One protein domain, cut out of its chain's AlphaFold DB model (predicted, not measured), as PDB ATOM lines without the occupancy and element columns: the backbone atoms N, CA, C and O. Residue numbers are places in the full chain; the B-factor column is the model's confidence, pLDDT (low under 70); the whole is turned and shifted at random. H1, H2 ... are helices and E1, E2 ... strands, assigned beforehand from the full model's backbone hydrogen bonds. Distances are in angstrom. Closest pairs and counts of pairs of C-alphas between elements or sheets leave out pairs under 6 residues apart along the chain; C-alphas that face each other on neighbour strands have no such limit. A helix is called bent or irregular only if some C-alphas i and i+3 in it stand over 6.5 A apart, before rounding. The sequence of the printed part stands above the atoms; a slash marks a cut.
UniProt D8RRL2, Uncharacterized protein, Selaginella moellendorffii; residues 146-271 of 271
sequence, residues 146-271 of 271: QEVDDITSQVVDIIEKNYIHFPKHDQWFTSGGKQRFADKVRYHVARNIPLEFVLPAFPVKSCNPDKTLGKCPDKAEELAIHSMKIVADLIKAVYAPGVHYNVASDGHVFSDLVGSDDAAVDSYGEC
ATOM      1  N   GLN A 146      -7.764 -47.518  27.585       76.75
ATOM      2  CA  GLN A 146      -6.472 -47.063  28.095       76.75
ATOM      3  C   GLN A 146      -5.723 -46.223  27.053       76.75
ATOM      4  O   GLN A 146      -5.252 -45.139  27.373       76.75
ATOM      5  N   GLU A 147      -5.674 -46.671  25.795       76.75
ATOM      6  CA  GLU A 147      -5.040 -45.908  24.711       76.75
ATOM      7  C   GLU A 147      -5.751 -44.573  24.466       76.75
ATOM      8  O   GLU A 147      -5.098 -43.562  24.216       76.75
ATOM      9  N   VAL A 148      -7.082 -44.541  24.580       82.56
ATOM     10  CA  VAL A 148      -7.859 -43.297  24.502       82.56
ATOM     11  C   VAL A 148      -7.423 -42.316  25.589       82.56
ATOM     12  O   VAL A 148      -7.210 -41.138  25.294       82.56
ATOM     13  N   ASP A 149      -7.279 -42.780  26.829       86.44
ATOM     14  CA  ASP A 149      -6.868 -41.940  27.955       86.44
ATOM     15  C   ASP A 149      -5.407 -41.471  27.799       86.44
ATOM     16  O   ASP A 149      -5.110 -40.292  28.012       86.44
ATOM     17  N   ASP A 150      -4.514 -42.343  27.321       92.00
ATOM     18  CA  ASP A 150      -3.097 -42.037  27.084       92.00
ATOM     19  C   ASP A 150      -2.906 -41.006  25.959       92.00
ATOM     20  O   ASP A 150      -2.148 -40.042  26.114       92.00
ATOM     21  N   ILE A 151      -3.606 -41.171  24.831       91.88
ATOM     22  CA  ILE A 151      -3.590 -40.212  23.716       91.88
ATOM     23  C   ILE A 151      -4.187 -38.878  24.170       91.88
ATOM     24  O   ILE A 151      -3.618 -37.819  23.900       91.88
ATOM     25  N   THR A 152      -5.310 -38.914  24.896       95.62
ATOM     26  CA  THR A 152      -5.956 -37.706  25.428       95.62
ATOM     27  C   THR A 152      -4.991 -36.921  26.310       95.62
ATOM     28  O   THR A 152      -4.836 -35.715  26.127       95.62
ATOM     29  N   SER A 153      -4.302 -37.605  27.226       96.25
ATOM     30  CA  SER A 153      -3.305 -36.998  28.108       96.25
ATOM     31  C   SER A 153      -2.164 -36.343  27.318       96.25
ATOM     32  O   SER A 153      -1.843 -35.174  27.537       96.25
ATOM     33  N   GLN A 154      -1.619 -37.041  26.313       97.50
ATOM     34  CA  GLN A 154      -0.553 -36.508  25.457       97.50
ATOM     35  C   GLN A 154      -0.987 -35.265  24.667       97.50
ATOM     36  O   GLN A 154      -0.238 -34.290  24.590       97.50
ATOM     37  N   VAL A 155      -2.199 -35.266  24.106       96.88
ATOM     38  CA  VAL A 155      -2.745 -34.105  23.388       96.88
ATOM     39  C   VAL A 155      -2.914 -32.911  24.327       96.88
ATOM     40  O   VAL A 155      -2.522 -31.797  23.980       96.88
ATOM     41  N   VAL A 156      -3.465 -33.126  25.525       95.81
ATOM     42  CA  VAL A 156      -3.636 -32.069  26.532       95.81
ATOM     43  C   VAL A 156      -2.284 -31.459  26.911       95.81
ATOM     44  O   VAL A 156      -2.163 -30.235  26.979       95.81
ATOM     45  N   ASP A 157      -1.254 -32.285  27.088       95.38
ATOM     46  CA  ASP A 157       0.104 -31.831  27.394       95.38
ATOM     47  C   ASP A 157       0.734 -31.020  26.255       95.38
ATOM     48  O   ASP A 157       1.430 -30.035  26.514       95.38
ATOM     49  N   ILE A 158       0.503 -31.407  24.995       96.12
ATOM     50  CA  ILE A 158       0.954 -30.635  23.829       96.12
ATOM     51  C   ILE A 158       0.312 -29.244  23.848       96.12
ATOM     52  O   ILE A 158       1.014 -28.248  23.671       96.12
ATOM     53  N   ILE A 159      -0.995 -29.158  24.097       93.62
ATOM     54  CA  ILE A 159      -1.724 -27.882  24.139       93.62
ATOM     55  C   ILE A 159      -1.241 -27.003  25.290       93.62
ATOM     56  O   ILE A 159      -0.937 -25.829  25.079       93.62
ATOM     57  N   GLU A 160      -1.109 -27.572  26.486       91.38
ATOM     58  CA  GLU A 160      -0.644 -26.842  27.664       91.38
ATOM     59  C   GLU A 160       0.750 -26.244  27.439       91.38
ATOM     60  O   GLU A 160       0.955 -25.057  27.679       91.38
ATOM     61  N   LYS A 161       1.685 -27.031  26.893       91.44
ATOM     62  CA  LYS A 161       3.066 -26.589  26.646       91.44
ATOM     63  C   LYS A 161       3.195 -25.539  25.546       91.44
ATOM     64  O   LYS A 161       4.119 -24.735  25.609       91.44
ATOM     65  N   ASN A 162       2.336 -25.579  24.525       90.81
ATOM     66  CA  ASN A 162       2.490 -24.733  23.337       90.81
ATOM     67  C   ASN A 162       1.577 -23.502  23.320       90.81
ATOM     68  O   ASN A 162       1.905 -22.542  22.628       90.81
ATOM     69  N   TYR A 163       0.454 -23.499  24.045       87.56
ATOM     70  CA  TYR A 163      -0.502 -22.386  24.007       87.56
ATOM     71  C   TYR A 163      -0.764 -21.717  25.356       87.56
ATOM     72  O   TYR A 163      -1.071 -20.524  25.381       87.56
ATOM     73  N   ILE A 164      -0.603 -22.414  26.483       83.81
ATOM     74  CA  ILE A 164      -0.990 -21.877  27.794       83.81
ATOM     75  C   ILE A 164       0.204 -21.177  28.464       83.81
ATOM     76  O   ILE A 164       1.011 -21.796  29.150       83.81
ATOM     77  N   HIS A 165       0.306 -19.853  28.288       77.44
ATOM     78  CA  HIS A 165       1.451 -19.047  28.756       77.44
ATOM     79  C   HIS A 165       1.163 -18.093  29.940       77.44
ATOM     80  O   HIS A 165       2.074 -17.385  30.377       77.44
ATOM     81  N   PHE A 166      -0.056 -18.051  30.507       68.00
ATOM     82  CA  PHE A 166      -0.444 -17.033  31.509       68.00
ATOM     83  C   PHE A 166      -0.994 -17.616  32.828       68.00
ATOM     84  O   PHE A 166      -2.198 -17.692  33.027       68.00
ATOM     85  N   PRO A 167      -0.135 -17.981  33.797       62.59
ATOM     86  CA  PRO A 167      -0.516 -18.901  34.873       62.59
ATOM     87  C   PRO A 167      -1.175 -18.286  36.116       62.59
ATOM     88  O   PRO A 167      -1.653 -19.038  36.959       62.59
ATOM     89  N   LYS A 168      -1.195 -16.957  36.315       62.19
ATOM     90  CA  LYS A 168      -1.498 -16.437  37.667       62.19
ATOM     91  C   LYS A 168      -2.931 -16.718  38.144       62.19
ATOM     92  O   LYS A 168      -3.085 -16.964  39.333       62.19
ATOM     93  N   HIS A 169      -3.929 -16.761  37.254       69.44
ATOM     94  CA  HIS A 169      -5.335 -17.061  37.593       69.44
ATOM     95  C   HIS A 169      -6.115 -17.712  36.435       69.44
ATOM     96  O   HIS A 169      -7.315 -17.490  36.289       69.44
ATOM     97  N   ASP A 170      -5.445 -18.484  35.577       80.00
ATOM     98  CA  ASP A 170      -6.108 -19.077  34.414       80.00
ATOM     99  C   ASP A 170      -7.114 -20.167  34.831       80.00
ATOM    100  O   ASP A 170      -6.844 -20.999  35.710       80.00
ATOM    101  N   GLN A 171      -8.289 -20.171  34.198       85.31
ATOM    102  CA  GLN A 171      -9.333 -21.175  34.427       85.31
ATOM    103  C   GLN A 171      -8.898 -22.578  33.993       85.31
ATOM    104  O   GLN A 171      -9.431 -23.565  34.511       85.31
ATOM    105  N   TRP A 172      -7.900 -22.663  33.110       85.81
ATOM    106  CA  TRP A 172      -7.215 -23.889  32.734       85.81
ATOM    107  C   TRP A 172      -6.777 -24.684  33.967       85.81
ATOM    108  O   TRP A 172      -7.142 -25.853  34.095       85.81
ATOM    109  N   PHE A 173      -6.099 -24.029  34.919       83.00
ATOM    110  CA  PHE A 173      -5.573 -24.664  36.134       83.00
ATOM    111  C   PHE A 173      -6.519 -24.577  37.336       83.00
ATOM    112  O   PHE A 173      -6.501 -25.450  38.198       83.00
ATOM    113  N   THR A 174      -7.335 -23.523  37.425       79.31
ATOM    114  CA  THR A 174      -8.063 -23.188  38.665       79.31
ATOM    115  C   THR A 174      -9.535 -23.598  38.675       79.31
ATOM    116  O   THR A 174     -10.115 -23.733  39.747       79.31
ATOM    117  N   SER A 175     -10.154 -23.794  37.505       79.62
ATOM    118  CA  SER A 175     -11.615 -23.960  37.370       79.62
ATOM    119  C   SER A 175     -12.019 -25.231  36.608       79.62
ATOM    120  O   SER A 175     -13.126 -25.325  36.079       79.62
ATOM    121  N   GLY A 176     -11.115 -26.210  36.514       83.69
ATOM    122  CA  GLY A 176     -11.355 -27.450  35.770       83.69
ATOM    123  C   GLY A 176     -11.372 -27.272  34.248       83.69
ATOM    124  O   GLY A 176     -11.871 -28.151  33.547       83.69
ATOM    125  N   GLY A 177     -10.831 -26.165  33.720       87.12
ATOM    126  CA  GLY A 177     -10.728 -25.930  32.277       87.12
ATOM    127  C   GLY A 177      -9.950 -27.043  31.570       87.12
ATOM    128  O   GLY A 177     -10.434 -27.580  30.574       87.12
ATOM    129  N   LYS A 178      -8.823 -27.475  32.158       89.81
ATOM    130  CA  LYS A 178      -8.034 -28.615  31.666       89.81
ATOM    131  C   LYS A 178      -8.862 -29.899  31.558       89.81
ATOM    132  O   LYS A 178      -8.806 -30.569  30.533       89.81
ATOM    133  N   GLN A 179      -9.671 -30.213  32.574       90.50
ATOM    134  CA  GLN A 179     -10.511 -31.416  32.562       90.50
ATOM    135  C   GLN A 179     -11.588 -31.341  31.475       90.50
ATOM    136  O   GLN A 179     -11.745 -32.278  30.704       90.50
ATOM    137  N   ARG A 180     -12.281 -30.202  31.351       90.69
ATOM    138  CA  ARG A 180     -13.305 -30.014  30.308       90.69
ATOM    139  C   ARG A 180     -12.725 -30.144  28.903       90.69
ATOM    140  O   ARG A 180     -13.377 -30.699  28.019       90.69
ATOM    141  N   PHE A 181     -11.519 -29.621  28.695       92.25
ATOM    142  CA  PHE A 181     -10.799 -29.783  27.440       92.25
ATOM    143  C   PHE A 181     -10.439 -31.256  27.196       92.25
ATOM    144  O   PHE A 181     -10.735 -31.783  26.123       92.25
ATOM    145  N   ALA A 182      -9.892 -31.946  28.201       93.06
ATOM    146  CA  ALA A 182      -9.571 -33.370  28.121       93.06
ATOM    147  C   ALA A 182     -10.803 -34.226  27.782       93.06
ATOM    148  O   ALA A 182     -10.727 -35.057  26.884       93.06
ATOM    149  N   ASP A 183     -11.961 -33.973  28.400       88.06
ATOM    150  CA  ASP A 183     -13.205 -34.704  28.117       88.06
ATOM    151  C   ASP A 183     -13.640 -34.559  26.645       88.06
ATOM    152  O   ASP A 183     -14.125 -35.509  26.023       88.06
ATOM    153  N   LYS A 184     -13.435 -33.372  26.055       89.50
ATOM    154  CA  LYS A 184     -13.724 -33.104  24.638       89.50
ATOM    155  C   LYS A 184     -12.732 -33.779  23.699       89.50
ATOM    156  O   LYS A 184     -13.156 -34.322  22.679       89.50
ATOM    157  N   VAL A 185     -11.447 -33.782  24.037       93.81
ATOM    158  CA  VAL A 185     -10.430 -34.519  23.272       93.81
ATOM    159  C   VAL A 185     -10.737 -36.013  23.313       93.81
ATOM    160  O   VAL A 185     -10.848 -36.645  22.265       93.81
ATOM    161  N   ARG A 186     -10.999 -36.553  24.505       88.81
ATOM    162  CA  ARG A 186     -11.352 -37.958  24.727       88.81
ATOM    163  C   ARG A 186     -12.534 -38.403  23.873       88.81
ATOM    164  O   ARG A 186     -12.503 -39.486  23.298       88.81
ATOM    165  N   TYR A 187     -13.562 -37.557  23.759       84.44
ATOM    166  CA  TYR A 187     -14.724 -37.805  22.901       84.44
ATOM    167  C   TYR A 187     -14.328 -38.057  21.437       84.44
ATOM    168  O   TYR A 187     -14.868 -38.979  20.827       84.44
ATOM    169  N   HIS A 188     -13.402 -37.271  20.884       85.88
ATOM    170  CA  HIS A 188     -12.961 -37.399  19.491       85.88
ATOM    171  C   HIS A 188     -11.996 -38.576  19.310       85.88
ATOM    172  O   HIS A 188     -12.152 -39.359  18.377       85.88
ATOM    173  N   VAL A 189     -11.055 -38.754  20.244       85.56
ATOM    174  CA  VAL A 189     -10.079 -39.857  20.227       85.56
ATOM    175  C   VAL A 189     -10.775 -41.217  20.306       85.56
ATOM    176  O   VAL A 189     -10.455 -42.119  19.532       85.56
ATOM    177  N   ALA A 190     -11.779 -41.351  21.179       78.38
ATOM    178  CA  ALA A 190     -12.586 -42.566  21.299       78.38
ATOM    179  C   ALA A 190     -13.329 -42.928  20.003       78.38
ATOM    180  O   ALA A 190     -13.671 -44.087  19.801       78.38
ATOM    181  N   ARG A 191     -13.572 -41.947  19.128       76.25
ATOM    182  CA  ARG A 191     -14.267 -42.106  17.842       76.25
ATOM    183  C   ARG A 191     -13.322 -42.168  16.651       76.25
ATOM    184  O   ARG A 191     -13.777 -42.310  15.522       76.25
ATOM    185  N   ASN A 192     -12.019 -42.028  16.896       76.06
ATOM    186  CA  ASN A 192     -10.998 -41.933  15.862       76.06
ATOM    187  C   ASN A 192     -11.313 -40.862  14.789       76.06
ATOM    188  O   ASN A 192     -11.020 -41.045  13.607       76.06
ATOM    189  N   ILE A 193     -11.925 -39.744  15.197       83.25
ATOM    190  CA  ILE A 193     -12.220 -38.591  14.331       83.25
ATOM    191  C   ILE A 193     -11.226 -37.444  14.582       83.25
ATOM    192  O   ILE A 193     -10.765 -37.283  15.717       83.25
ATOM    193  N   PRO A 194     -10.878 -36.628  13.572       86.44
ATOM    194  CA  PRO A 194      -9.986 -35.484  13.761       86.44
ATOM    195  C   PRO A 194     -10.481 -34.541  14.863       86.44
ATOM    196  O   PRO A 194     -11.683 -34.344  15.026       86.44
ATOM    197  N   LEU A 195      -9.558 -33.940  15.614       92.56
ATOM    198  CA  LEU A 195      -9.910 -32.876  16.555       92.56
ATOM    199  C   LEU A 195     -10.316 -31.625  15.774       92.56
ATOM    200  O   LEU A 195      -9.575 -31.195  14.897       92.56
ATOM    201  N   GLU A 196     -11.444 -31.007  16.110       90.69
ATOM    202  CA  GLU A 196     -11.869 -29.754  15.479       90.69
ATOM    203  C   GLU A 196     -11.658 -28.574  16.423       90.69
ATOM    204  O   GLU A 196     -12.301 -28.466  17.471       90.69
ATOM    205  N   PHE A 197     -10.756 -27.666  16.052       91.50
ATOM    206  CA  PHE A 197     -10.520 -26.431  16.792       91.50
ATOM    207  C   PHE A 197     -11.135 -25.263  16.045       91.50
ATOM    208  O   PHE A 197     -10.724 -24.950  14.933       91.50
ATOM    209  N   VAL A 198     -12.101 -24.601  16.672       88.69
ATOM    210  CA  VAL A 198     -12.685 -23.365  16.151       88.69
ATOM    211  C   VAL A 198     -11.986 -22.193  16.822       88.69
ATOM    212  O   VAL A 198     -12.069 -22.036  18.041       88.69
ATOM    213  N   LEU A 199     -11.283 -21.392  16.027       85.56
ATOM    214  CA  LEU A 199     -10.513 -20.253  16.502       85.56
ATOM    215  C   LEU A 199     -11.079 -18.962  15.898       85.56
ATOM    216  O   LEU A 199     -10.901 -18.746  14.697       85.56
ATOM    217  N   PRO A 200     -11.720 -18.089  16.694       83.94
ATOM    218  CA  PRO A 200     -11.972 -16.721  16.270       83.94
ATOM    219  C   PRO A 200     -10.632 -15.975  16.216       83.94
ATOM    220  O   PRO A 200     -10.020 -15.714  17.256       83.94
ATOM    221  N   ALA A 201     -10.113 -15.729  15.014       83.44
ATOM    222  CA  ALA A 201      -8.801 -15.116  14.818       83.44
ATOM    223  C   ALA A 201      -8.649 -14.486  13.433       83.44
ATOM    224  O   ALA A 201      -9.400 -14.783  12.508       83.44
ATOM    225  N   PHE A 202      -7.620 -13.641  13.318       85.12
ATOM    226  CA  PHE A 202      -7.251 -12.919  12.100       85.12
ATOM    227  C   PHE A 202      -8.431 -12.142  11.469       85.12
ATOM    228  O   PHE A 202      -8.763 -12.371  10.306       85.12
ATOM    229  N   PRO A 203      -9.090 -11.230  12.216       80.12
ATOM    230  CA  PRO A 203     -10.152 -10.401  11.649       80.12
ATOM    231  C   PRO A 203      -9.617  -9.335  10.694       80.12
ATOM    232  O   PRO A 203     -10.053  -9.238   9.556       80.12
ATOM    233  N   VAL A 204      -8.697  -8.504  11.191       79.56
ATOM    234  CA  VAL A 204      -8.083  -7.378  10.483       79.56
ATOM    235  C   VAL A 204      -6.885  -6.869  11.293       79.56
ATOM    236  O   VAL A 204      -6.802  -7.076  12.509       79.56
ATOM    237  N   LYS A 205      -5.952  -6.168  10.642       81.50
ATOM    238  CA  LYS A 205      -4.905  -5.399  11.335       81.50
ATOM    239  C   LYS A 205      -5.502  -4.249  12.153       81.50
ATOM    240  O   LYS A 205      -6.524  -3.670  11.801       81.50
ATOM    241  N   SER A 206      -4.822  -3.871  13.239       78.00
ATOM    242  CA  SER A 206      -5.212  -2.703  14.039       78.00
ATOM    243  C   SER A 206      -5.224  -1.423  13.197       78.00
ATOM    244  O   SER A 206      -4.268  -1.144  12.473       78.00
ATOM    245  N   CYS A 207      -6.260  -0.599  13.380       70.81
ATOM    246  CA  CYS A 207      -6.380   0.726  12.763       70.81
ATOM    247  C   CYS A 207      -5.310   1.726  13.228       70.81
ATOM    248  O   CYS A 207      -5.199   2.807  12.653       70.81
ATOM    249  N   ASN A 208      -4.541   1.404  14.276       78.69
ATOM    250  CA  ASN A 208      -3.430   2.236  14.720       78.69
ATOM    251  C   ASN A 208      -2.152   1.887  13.927       78.69
ATOM    252  O   ASN A 208      -1.581   0.820  14.170       78.69
ATOM    253  N   PRO A 209      -1.665   2.783  13.046       72.81
ATOM    254  CA  PRO A 209      -0.484   2.529  12.221       72.81
ATOM    255  C   PRO A 209       0.816   2.427  13.030       72.81
ATOM    256  O   PRO A 209       1.770   1.825  12.562       72.81
ATOM    257  N   ASP A 210       0.867   2.931  14.267       80.00
ATOM    258  CA  ASP A 210       2.048   2.763  15.128       80.00
ATOM    259  C   ASP A 210       2.183   1.326  15.660       80.00
ATOM    260  O   ASP A 210       3.208   0.953  16.232       80.00
ATOM    261  N   LYS A 211       1.131   0.512  15.510       76.00
ATOM    262  CA  LYS A 211       1.078  -0.883  15.967       76.00
ATOM    263  C   LYS A 211       1.165  -1.893  14.827       76.00
ATOM    264  O   LYS A 211       1.219  -3.090  15.106       76.00
ATOM    265  N   THR A 212       1.130  -1.450  13.572       79.88
ATOM    266  CA  THR A 212       1.048  -2.327  12.400       79.88
ATOM    267  C   THR A 212       1.975  -1.840  11.296       79.88
ATOM    268  O   THR A 212       2.169  -0.647  11.100       79.88
ATOM    269  N   LEU A 213       2.574  -2.771  10.555       79.44
ATOM    270  CA  LEU A 213       3.461  -2.434   9.435       79.44
ATOM    271  C   LEU A 213       2.690  -2.132   8.139       79.44
ATOM    272  O   LEU A 213       3.281  -1.717   7.143       79.44
ATOM    273  N   GLY A 214       1.376  -2.343   8.143       80.75
ATOM    274  CA  GLY A 214       0.500  -2.175   6.996       80.75
ATOM    275  C   GLY A 214      -0.889  -2.746   7.268       80.75
ATOM    276  O   GLY A 214      -1.218  -3.118   8.396       80.75
ATOM    277  N   LYS A 215      -1.708  -2.800   6.214       77.94
ATOM    278  CA  LYS A 215      -3.077  -3.331   6.273       77.94
ATOM    279  C   LYS A 215      -3.165  -4.826   5.976       77.94
ATOM    280  O   LYS A 215      -4.140  -5.432   6.384       77.94
ATOM    281  N   CYS A 216      -2.172  -5.402   5.299       81.25
ATOM    282  CA  CYS A 216      -2.121  -6.822   4.950       81.25
ATOM    283  C   CYS A 216      -1.556  -7.667   6.109       81.25
ATOM    284  O   CYS A 216      -0.861  -7.117   6.976       81.25
ATOM    285  N   PRO A 217      -1.801  -8.990   6.117       84.12
ATOM    286  CA  PRO A 217      -1.076  -9.916   6.983       84.12
ATOM    287  C   PRO A 217       0.442  -9.746   6.832       84.12
ATOM    288  O   PRO A 217       0.956  -9.531   5.733       84.12
ATOM    289  N   ASP A 218       1.168  -9.823   7.943       87.50
ATOM    290  CA  ASP A 218       2.623  -9.704   7.976       87.50
ATOM    291  C   ASP A 218       3.258 -10.918   8.676       87.50
ATOM    292  O   ASP A 218       2.648 -11.978   8.850       87.50
ATOM    293  N   LYS A 219       4.533 -10.791   9.054       87.31
ATOM    294  CA  LYS A 219       5.289 -11.881   9.673       87.31
ATOM    295  C   LYS A 219       4.659 -12.377  10.979       87.31
ATOM    296  O   LYS A 219       4.901 -13.523  11.352       87.31
ATOM    297  N   ALA A 220       3.875 -11.553  11.676       86.69
ATOM    298  CA  ALA A 220       3.192 -11.969  12.893       86.69
ATOM    299  C   ALA A 220       2.141 -13.050  12.605       86.69
ATOM    300  O   ALA A 220       2.140 -14.083  13.277       86.69
ATOM    301  N   GLU A 221       1.296 -12.860  11.587       89.44
ATOM    302  CA  GLU A 221       0.321 -13.869  11.162       89.44
ATOM    303  C   GLU A 221       1.004 -15.127  10.631       89.44
ATOM    304  O   GLU A 221       0.617 -16.236  10.998       89.44
ATOM    305  N   GLU A 222       2.066 -14.973   9.837       89.88
ATOM    306  CA  GLU A 222       2.835 -16.114   9.333       89.88
ATOM    307  C   GLU A 222       3.393 -16.965  10.488       89.88
ATOM    308  O   GLU A 222       3.266 -18.190  10.485       89.88
ATOM    309  N   LEU A 223       3.973 -16.327  11.513       90.56
ATOM    310  CA  LEU A 223       4.489 -17.020  12.696       90.56
ATOM    311  C   LEU A 223       3.374 -17.672  13.522       90.56
ATOM    312  O   LEU A 223       3.578 -18.767  14.050       90.56
ATOM    313  N   ALA A 224       2.202 -17.041  13.619       90.06
ATOM    314  CA  ALA A 224       1.048 -17.611  14.305       90.06
ATOM    315  C   ALA A 224       0.545 -18.880  13.595       90.06
ATOM    316  O   ALA A 224       0.407 -19.924  14.232       90.06
ATOM    317  N   ILE A 225       0.377 -18.836  12.268       91.31
ATOM    318  CA  ILE A 225      -0.010 -20.001  11.456       91.31
ATOM    319  C   ILE A 225       1.073 -21.086  11.511       91.31
ATOM    320  O   ILE A 225       0.766 -22.272  11.641       91.31
ATOM    321  N   HIS A 226       2.352 -20.709  11.476       92.50
ATOM    322  CA  HIS A 226       3.455 -21.656  11.619       92.50
ATOM    323  C   HIS A 226       3.437 -22.353  12.990       92.50
ATOM    324  O   HIS A 226       3.637 -23.564  13.073       92.50
ATOM    325  N   SER A 227       3.147 -21.619  14.069       91.69
ATOM    326  CA  SER A 227       2.951 -22.200  15.401       91.69
ATOM    327  C   SER A 227       1.760 -23.166  15.428       91.69
ATOM    328  O   SER A 227       1.893 -24.274  15.949       91.69
ATOM    329  N   MET A 228       0.633 -22.808  14.797       93.75
ATOM    330  CA  MET A 228      -0.513 -23.712  14.627       93.75
ATOM    331  C   MET A 228      -0.130 -24.993  13.891       93.75
ATOM    332  O   MET A 228      -0.491 -26.084  14.327       93.75
ATOM    333  N   LYS A 229       0.665 -24.881  12.826       94.44
ATOM    334  CA  LYS A 229       1.174 -26.037  12.091       94.44
ATOM    335  C   LYS A 229       2.058 -26.939  12.954       94.44
ATOM    336  O   LYS A 229       1.873 -28.151  12.918       94.44
ATOM    337  N   ILE A 230       2.979 -26.377  13.741       95.00
ATOM    338  CA  ILE A 230       3.826 -27.169  14.650       95.00
ATOM    339  C   ILE A 230       2.955 -27.975  15.617       95.00
ATOM    340  O   ILE A 230       3.161 -29.176  15.773       95.00
ATOM    341  N   VAL A 231       1.964 -27.336  16.242       95.81
ATOM    342  CA  VAL A 231       1.056 -28.022  17.173       95.81
ATOM    343  C   VAL A 231       0.239 -29.095  16.455       95.81
ATOM    344  O   VAL A 231       0.105 -30.201  16.979       95.81
ATOM    345  N   ALA A 232      -0.236 -28.820  15.237       95.50
ATOM    346  CA  ALA A 232      -0.937 -29.806  14.423       95.50
ATOM    347  C   ALA A 232      -0.077 -31.043  14.134       95.50
ATOM    348  O   ALA A 232      -0.547 -32.171  14.278       95.50
ATOM    349  N   ASP A 233       1.187 -30.833  13.765       95.75
ATOM    350  CA  ASP A 233       2.132 -31.903  13.457       95.75
ATOM    351  C   ASP A 233       2.475 -32.721  14.721       95.75
ATOM    352  O   ASP A 233       2.528 -33.951  14.662       95.75
ATOM    353  N   LEU A 234       2.623 -32.068  15.884       97.25
ATOM    354  CA  LEU A 234       2.827 -32.738  17.178       97.25
ATOM    355  C   LEU A 234       1.627 -33.606  17.575       97.25
ATOM    356  O   LEU A 234       1.809 -34.747  17.994       97.25
ATOM    357  N   ILE A 235       0.402 -33.091  17.421       96.38
ATOM    358  CA  ILE A 235      -0.823 -33.858  17.690       96.38
ATOM    359  C   ILE A 235      -0.924 -35.035  16.722       96.38
ATOM    360  O   ILE A 235      -1.195 -36.151  17.151       96.38
ATOM    361  N   LYS A 236      -0.655 -34.824  15.430       92.50
ATOM    362  CA  LYS A 236      -0.717 -35.884  14.417       92.50
ATOM    363  C   LYS A 236       0.267 -37.027  14.682       92.50
ATOM    364  O   LYS A 236      -0.023 -38.172  14.341       92.50
ATOM    365  N   ALA A 237       1.412 -36.731  15.297       93.69
ATOM    366  CA  ALA A 237       2.401 -37.737  15.672       93.69
ATOM    367  C   ALA A 237       1.903 -38.695  16.771       93.69
ATOM    368  O   ALA A 237       2.314 -39.853  16.782       93.69
ATOM    369  N   VAL A 238       1.023 -38.233  17.667       94.44
ATOM    370  CA  VAL A 238       0.447 -39.050  18.756       94.44
ATOM    371  C   VAL A 238      -0.968 -39.547  18.451       94.44
ATOM    372  O   VAL A 238      -1.409 -40.544  19.010       94.44
ATOM    373  N   TYR A 239      -1.680 -38.867  17.553       93.31
ATOM    374  CA  TYR A 239      -3.054 -39.153  17.172       93.31
ATOM    375  C   TYR A 239      -3.217 -38.997  15.659       93.31
ATOM    376  O   TYR A 239      -3.316 -37.885  15.147       93.31
ATOM    377  N   ALA A 240      -3.248 -40.119  14.932       86.50
ATOM    378  CA  ALA A 240      -3.158 -40.132  13.470       86.50
ATOM    379  C   ALA A 240      -4.216 -39.281  12.726       86.50
ATOM    380  O   ALA A 240      -3.836 -38.630  11.746       86.50
ATOM    381  N   PRO A 241      -5.497 -39.217  13.161       88.44
ATOM    382  CA  PRO A 241      -6.479 -38.305  12.567       88.44
ATOM    383  C   PRO A 241      -6.097 -36.822  12.689       88.44
ATOM    384  O   PRO A 241      -6.516 -36.008  11.869       88.44
ATOM    385  N   GLY A 242      -5.262 -36.471  13.671       91.38
ATOM    386  CA  GLY A 242      -4.713 -35.134  13.848       91.38
ATOM    387  C   GLY A 242      -5.752 -34.105  14.290       91.38
ATOM    388  O   GLY A 242      -6.697 -34.412  15.019       91.38
ATOM    389  N   VAL A 243      -5.544 -32.863  13.855       94.19
ATOM    390  CA  VAL A 243      -6.390 -31.708  14.170       94.19
ATOM    391  C   VAL A 243      -6.698 -30.910  12.906       94.19
ATOM    392  O   VAL A 243      -5.847 -30.761  12.026       94.19
ATOM    393  N   HIS A 244      -7.909 -30.371  12.845       91.06
ATOM    394  CA  HIS A 244      -8.358 -29.415  11.853       91.06
ATOM    395  C   HIS A 244      -8.654 -28.079  12.544       91.06
ATOM    396  O   HIS A 244      -9.464 -28.005  13.469       91.06
ATOM    397  N   TYR A 245      -7.975 -27.022  12.100       91.06
ATOM    398  CA  TYR A 245      -8.221 -25.658  12.557       91.06
ATOM    399  C   TYR A 245      -9.239 -24.973  11.646       91.06
ATOM    400  O   TYR A 245      -8.963 -24.724  10.476       91.06
ATOM    401  N   ASN A 246     -10.386 -24.623  12.215       87.62
ATOM    402  CA  ASN A 246     -11.405 -23.780  11.610       87.62
ATOM    403  C   ASN A 246     -11.197 -22.344  12.102       87.62
ATOM    404  O   ASN A 246     -11.556 -22.008  13.232       87.62
ATOM    405  N   VAL A 247     -10.587 -21.502  11.269       85.75
ATOM    406  CA  VAL A 247     -10.394 -20.080  11.578       85.75
ATOM    407  C   VAL A 247     -11.667 -19.324  11.212       85.75
ATOM    408  O   VAL A 247     -12.008 -19.203  10.038       85.75
ATOM    409  N   ALA A 248     -12.373 -18.828  12.223       83.00
ATOM    410  CA  ALA A 248     -13.533 -17.969  12.044       83.00
ATOM    411  C   ALA A 248     -13.071 -16.506  12.084       83.00
ATOM    412  O   ALA A 248     -12.821 -15.965  13.159       83.00
ATOM    413  N   SER A 249     -12.930 -15.872  10.919       74.81
ATOM    414  CA  SER A 249     -12.647 -14.436  10.855       74.81
ATOM    415  C   SER A 249     -13.916 -13.663  11.221       74.81
ATOM    416  O   SER A 249     -14.942 -13.781  10.553       74.81
ATOM    417  N   ASP A 250     -13.876 -12.916  12.322       66.81
ATOM    418  CA  ASP A 250     -15.012 -12.177  12.881       66.81
ATOM    419  C   ASP A 250     -14.982 -10.678  12.533       66.81
ATOM    420  O   ASP A 250     -15.694  -9.879  13.143       66.81
ATOM    421  N   GLY A 251     -14.201 -10.283  11.520       63.78
ATOM    422  CA  GLY A 251     -13.956  -8.877  11.182       63.78
ATOM    423  C   GLY A 251     -15.223  -8.058  10.903       63.78
ATOM    424  O   GLY A 251     -15.327  -6.935  11.388       63.78
ATOM    425  N   HIS A 252     -16.221  -8.631  10.223       59.56
ATOM    426  CA  HIS A 252     -17.506  -7.959   9.964       59.56
ATOM    427  C   HIS A 252     -18.462  -7.963  11.160       59.56
ATOM    428  O   HIS A 252     -19.395  -7.172  11.212       59.56
ATOM    429  N   VAL A 253     -18.264  -8.861  12.129       60.75
ATOM    430  CA  VAL A 253     -19.119  -8.930  13.327       60.75
ATOM    431  C   VAL A 253     -18.757  -7.811  14.311       60.75
ATOM    432  O   VAL A 253     -19.591  -7.402  15.117       60.75
ATOM    433  N   PHE A 254     -17.528  -7.287  14.228       57.59
ATOM    434  CA  PHE A 254     -16.999  -6.272  15.140       57.59
ATOM    435  C   PHE A 254     -16.540  -4.973  14.457       57.59
ATOM    436  O   PHE A 254     -16.026  -4.099  15.157       57.59
ATOM    437  N   SER A 255     -16.729  -4.798  13.144       59.03
ATOM    438  CA  SER A 255     -16.260  -3.619  12.391       59.03
ATOM    439  C   SER A 255     -16.718  -2.297  13.028       59.03
ATOM    440  O   SER A 255     -15.887  -1.427  13.320       59.03
ATOM    441  N   ASP A 256     -17.993  -2.220  13.421       57.09
ATOM    442  CA  ASP A 256     -18.601  -1.073  14.113       57.09
ATOM    443  C   ASP A 256     -17.996  -0.772  15.499       57.09
ATOM    444  O   ASP A 256     -17.933   0.382  15.928       57.09
ATOM    445  N   LEU A 257     -17.554  -1.804  16.227       57.03
ATOM    446  CA  LEU A 257     -17.016  -1.685  17.591       57.03
ATOM    447  C   LEU A 257     -15.509  -1.408  17.610       57.03
ATOM    448  O   LEU A 257     -15.000  -0.813  18.562       57.03
ATOM    449  N   VAL A 258     -14.792  -1.850  16.576       58.72
ATOM    450  CA  VAL A 258     -13.327  -1.755  16.469       58.72
ATOM    451  C   VAL A 258     -12.906  -0.547  15.614       58.72
ATOM    452  O   VAL A 258     -11.737  -0.161  15.621       58.72
ATOM    453  N   GLY A 259     -13.863   0.117  14.953       57.28
ATOM    454  CA  GLY A 259     -13.624   1.304  14.128       57.28
ATOM    455  C   GLY A 259     -12.925   0.973  12.810       57.28
ATOM    456  O   GLY A 259     -12.150   1.789  12.305       57.28
ATOM    457  N   SER A 260     -13.157  -0.233  12.294       57.75
ATOM    458  CA  SER A 260     -12.630  -0.709  11.015       57.75
ATOM    459  C   SER A 260     -13.730  -0.618   9.965       57.75
ATOM    460  O   SER A 260     -14.842  -1.060  10.215       57.75
ATOM    461  N   ASP A 261     -13.422  -0.057   8.798       68.94
ATOM    462  CA  ASP A 261     -14.338  -0.054   7.653       68.94
ATOM    463  C   ASP A 261     -14.459  -1.474   7.073       68.94
ATOM    464  O   ASP A 261     -13.451  -2.182   6.988       68.94
ATOM    465  N   ASP A 262     -15.654  -1.885   6.648       65.56
ATOM    466  CA  ASP A 262     -15.914  -3.234   6.121       65.56
ATOM    467  C   ASP A 262     -15.014  -3.546   4.913       65.56
ATOM    468  O   ASP A 262     -14.474  -4.645   4.798       65.56
ATOM    469  N   ALA A 263     -14.717  -2.536   4.086       66.56
ATOM    470  CA  ALA A 263     -13.798  -2.666   2.955       66.56
ATOM    471  C   ALA A 263     -12.353  -3.024   3.369       66.56
ATOM    472  O   ALA A 263     -11.600  -3.610   2.589       66.56
ATOM    473  N   ALA A 264     -11.932  -2.659   4.586       62.97
ATOM    474  CA  ALA A 264     -10.618  -3.026   5.104       62.97
ATOM    475  C   ALA A 264     -10.576  -4.492   5.560       62.97
ATOM    476  O   ALA A 264      -9.539  -5.135   5.389       62.97
ATOM    477  N   VAL A 265     -11.689  -5.005   6.098       66.31
ATOM    478  CA  VAL A 265     -11.860  -6.416   6.479       66.31
ATOM    479  C   VAL A 265     -11.839  -7.300   5.235       66.31
ATOM    480  O   VAL A 265     -11.054  -8.246   5.185       66.31
ATOM    481  N   ASP A 266     -12.600  -6.929   4.201       70.38
ATOM    482  CA  ASP A 266     -12.621  -7.645   2.920       70.38
ATOM    483  C   ASP A 266     -11.212  -7.736   2.317       70.38
ATOM    484  O   ASP A 266     -10.720  -8.823   2.013       70.38
ATOM    485  N   SER A 267     -10.499  -6.602   2.235       72.81
ATOM    486  CA  SER A 267      -9.147  -6.596   1.661       72.81
ATOM    487  C   SER A 267      -8.149  -7.428   2.470       72.81
ATOM    488  O   SER A 267      -7.213  -7.976   1.896       72.81
ATOM    489  N   TYR A 268      -8.329  -7.537   3.791       76.38
ATOM    490  CA  TYR A 268      -7.436  -8.318   4.646       76.38
ATOM    491  C   TYR A 268      -7.573  -9.823   4.395       76.38
ATOM    492  O   TYR A 268      -6.567 -10.524   4.425       76.38
ATOM    493  N   GLY A 269      -8.790 -10.305   4.116       69.94
ATOM    494  CA  GLY A 269      -9.038 -11.707   3.772       69.94
ATOM    495  C   GLY A 269      -8.574 -12.102   2.365       69.94
ATOM    496  O   GLY A 269      -8.322 -13.280   2.121       69.94
ATOM    497  N   GLU A 270      -8.463 -11.136   1.448       73.81
ATOM    498  CA  GLU A 270      -8.048 -11.359   0.053       73.81
ATOM    499  C   GLU A 270      -6.536 -11.208  -0.197       73.81
ATOM    500  O   GLU A 270      -6.043 -11.689  -1.222       73.81
ATOM    501  N   CYS A 271      -5.814 -10.520   0.694       62.09
ATOM    502  CA  CYS A 271      -4.364 -10.294   0.598       62.09
ATOM    503  C   CYS A 271      -3.543 -11.537   0.956       62.09
ATOM    504  O   CYS A 271      -2.549 -11.787   0.233       62.09
TER     505      CYS A 271
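What this domain is: This is residues 146 to 271 of the 271 residues of an uncharacterized protein of Selaginella moellendorffii (UniProt D8RRL2). A short ribbon of two parallel strands, E1 and E2, sits in the middle of a long, loosely built domain, with part of the long helix H4 packed on it, mainly over E2. At one end H1 packs on both H3 and H4, and at the far end the small helical hairpin of H5 and H6 makes a separate head; residues 165 to 171 stick out. The printed part has 126 residues with six named helices and two named strands, in the order H1 H2 H3 E1 H4 E2 H5 H6, and its class is mostly helix. It is loose, with a radius of gyration of the C-alphas of 17.4 A, and elongated, spanning 52 by 32 by 24 A.

Where its parts are: Look first for the sheet: E1 is residues 195 to 200, 16.3 A long from C-alpha 195 at (-9.910, -32.876, 16.555), and E2 is residues 243 to 248, 15.6 A. Between them in the chain find H4, residues 219 to 238, 29.1 A, the longest helix. Before E1 come H1, residues 146 to 163, 25.7 A, starting at C-alpha 146 at (-6.472, -47.063, 28.095); H2, residues 171 to 174; and H3, residues 177 to 189, 18.4 A. After E2 come H5, residues 251 to 258, and H6, residues 262 to 270, ending at C-alpha 270 at (-8.048, -11.359, 0.053). H5 is irregular: C-alphas 253 and 256 are 7.9 A apart.

How they stand to each other: Neighbours E1 and E2 are parallel at 21 degrees; look for N 244 and O 195, 2.8 A apart, and N 199 and O 246, 2.9 A. E1, H4 and E2 form a strand-helix-strand unit, two parallel neighbour strands with a helix between them in the chain, and its crossover is right-handed. The closest C-alphas of H4 and E2 are those of Ala 232 and Val 243, 5.8 A apart. With its residues 231 to 238 alone, H4 touches H1 at a shallow tilt of 17 degrees, opposite ways, closest at C-alphas of Val 155 and Ile 235, 6.0 A. With its residues 148 to 156 alone, H1 touches H3 at a steep tilt of 51 degrees, opposite ways, closest at C-alphas of Thr 152 and Arg 186, 5.4 A. H2 is close to H3 but not clearly touching, the closest C-alphas being those of Trp 172 and Lys 178, 4.9 A. H5 and H6 form a hairpin and touch at a steep tilt of 42 degrees, closest at C-alphas of Gly 251 and Val 265, 5.7 A; both are apart from H4, for instance. Every O i to N i+4 pair is within hydrogen-bond range in H1, H3 and H6, against 15 of 16 in H4 and 2 of 4 in H5; H2 is too short for such a pair.

The domain as a whole: The farthest C-alphas, those of Gln 146 and Pro 209, are 52.4 A apart. The printed part has no cut, and the link from E1 to H4, residues 201 to 218, is long. Mean pLDDT of the printed part is 82.5; look for values under 70 at residues 166 to 169, 250 to 265, 269 and 271.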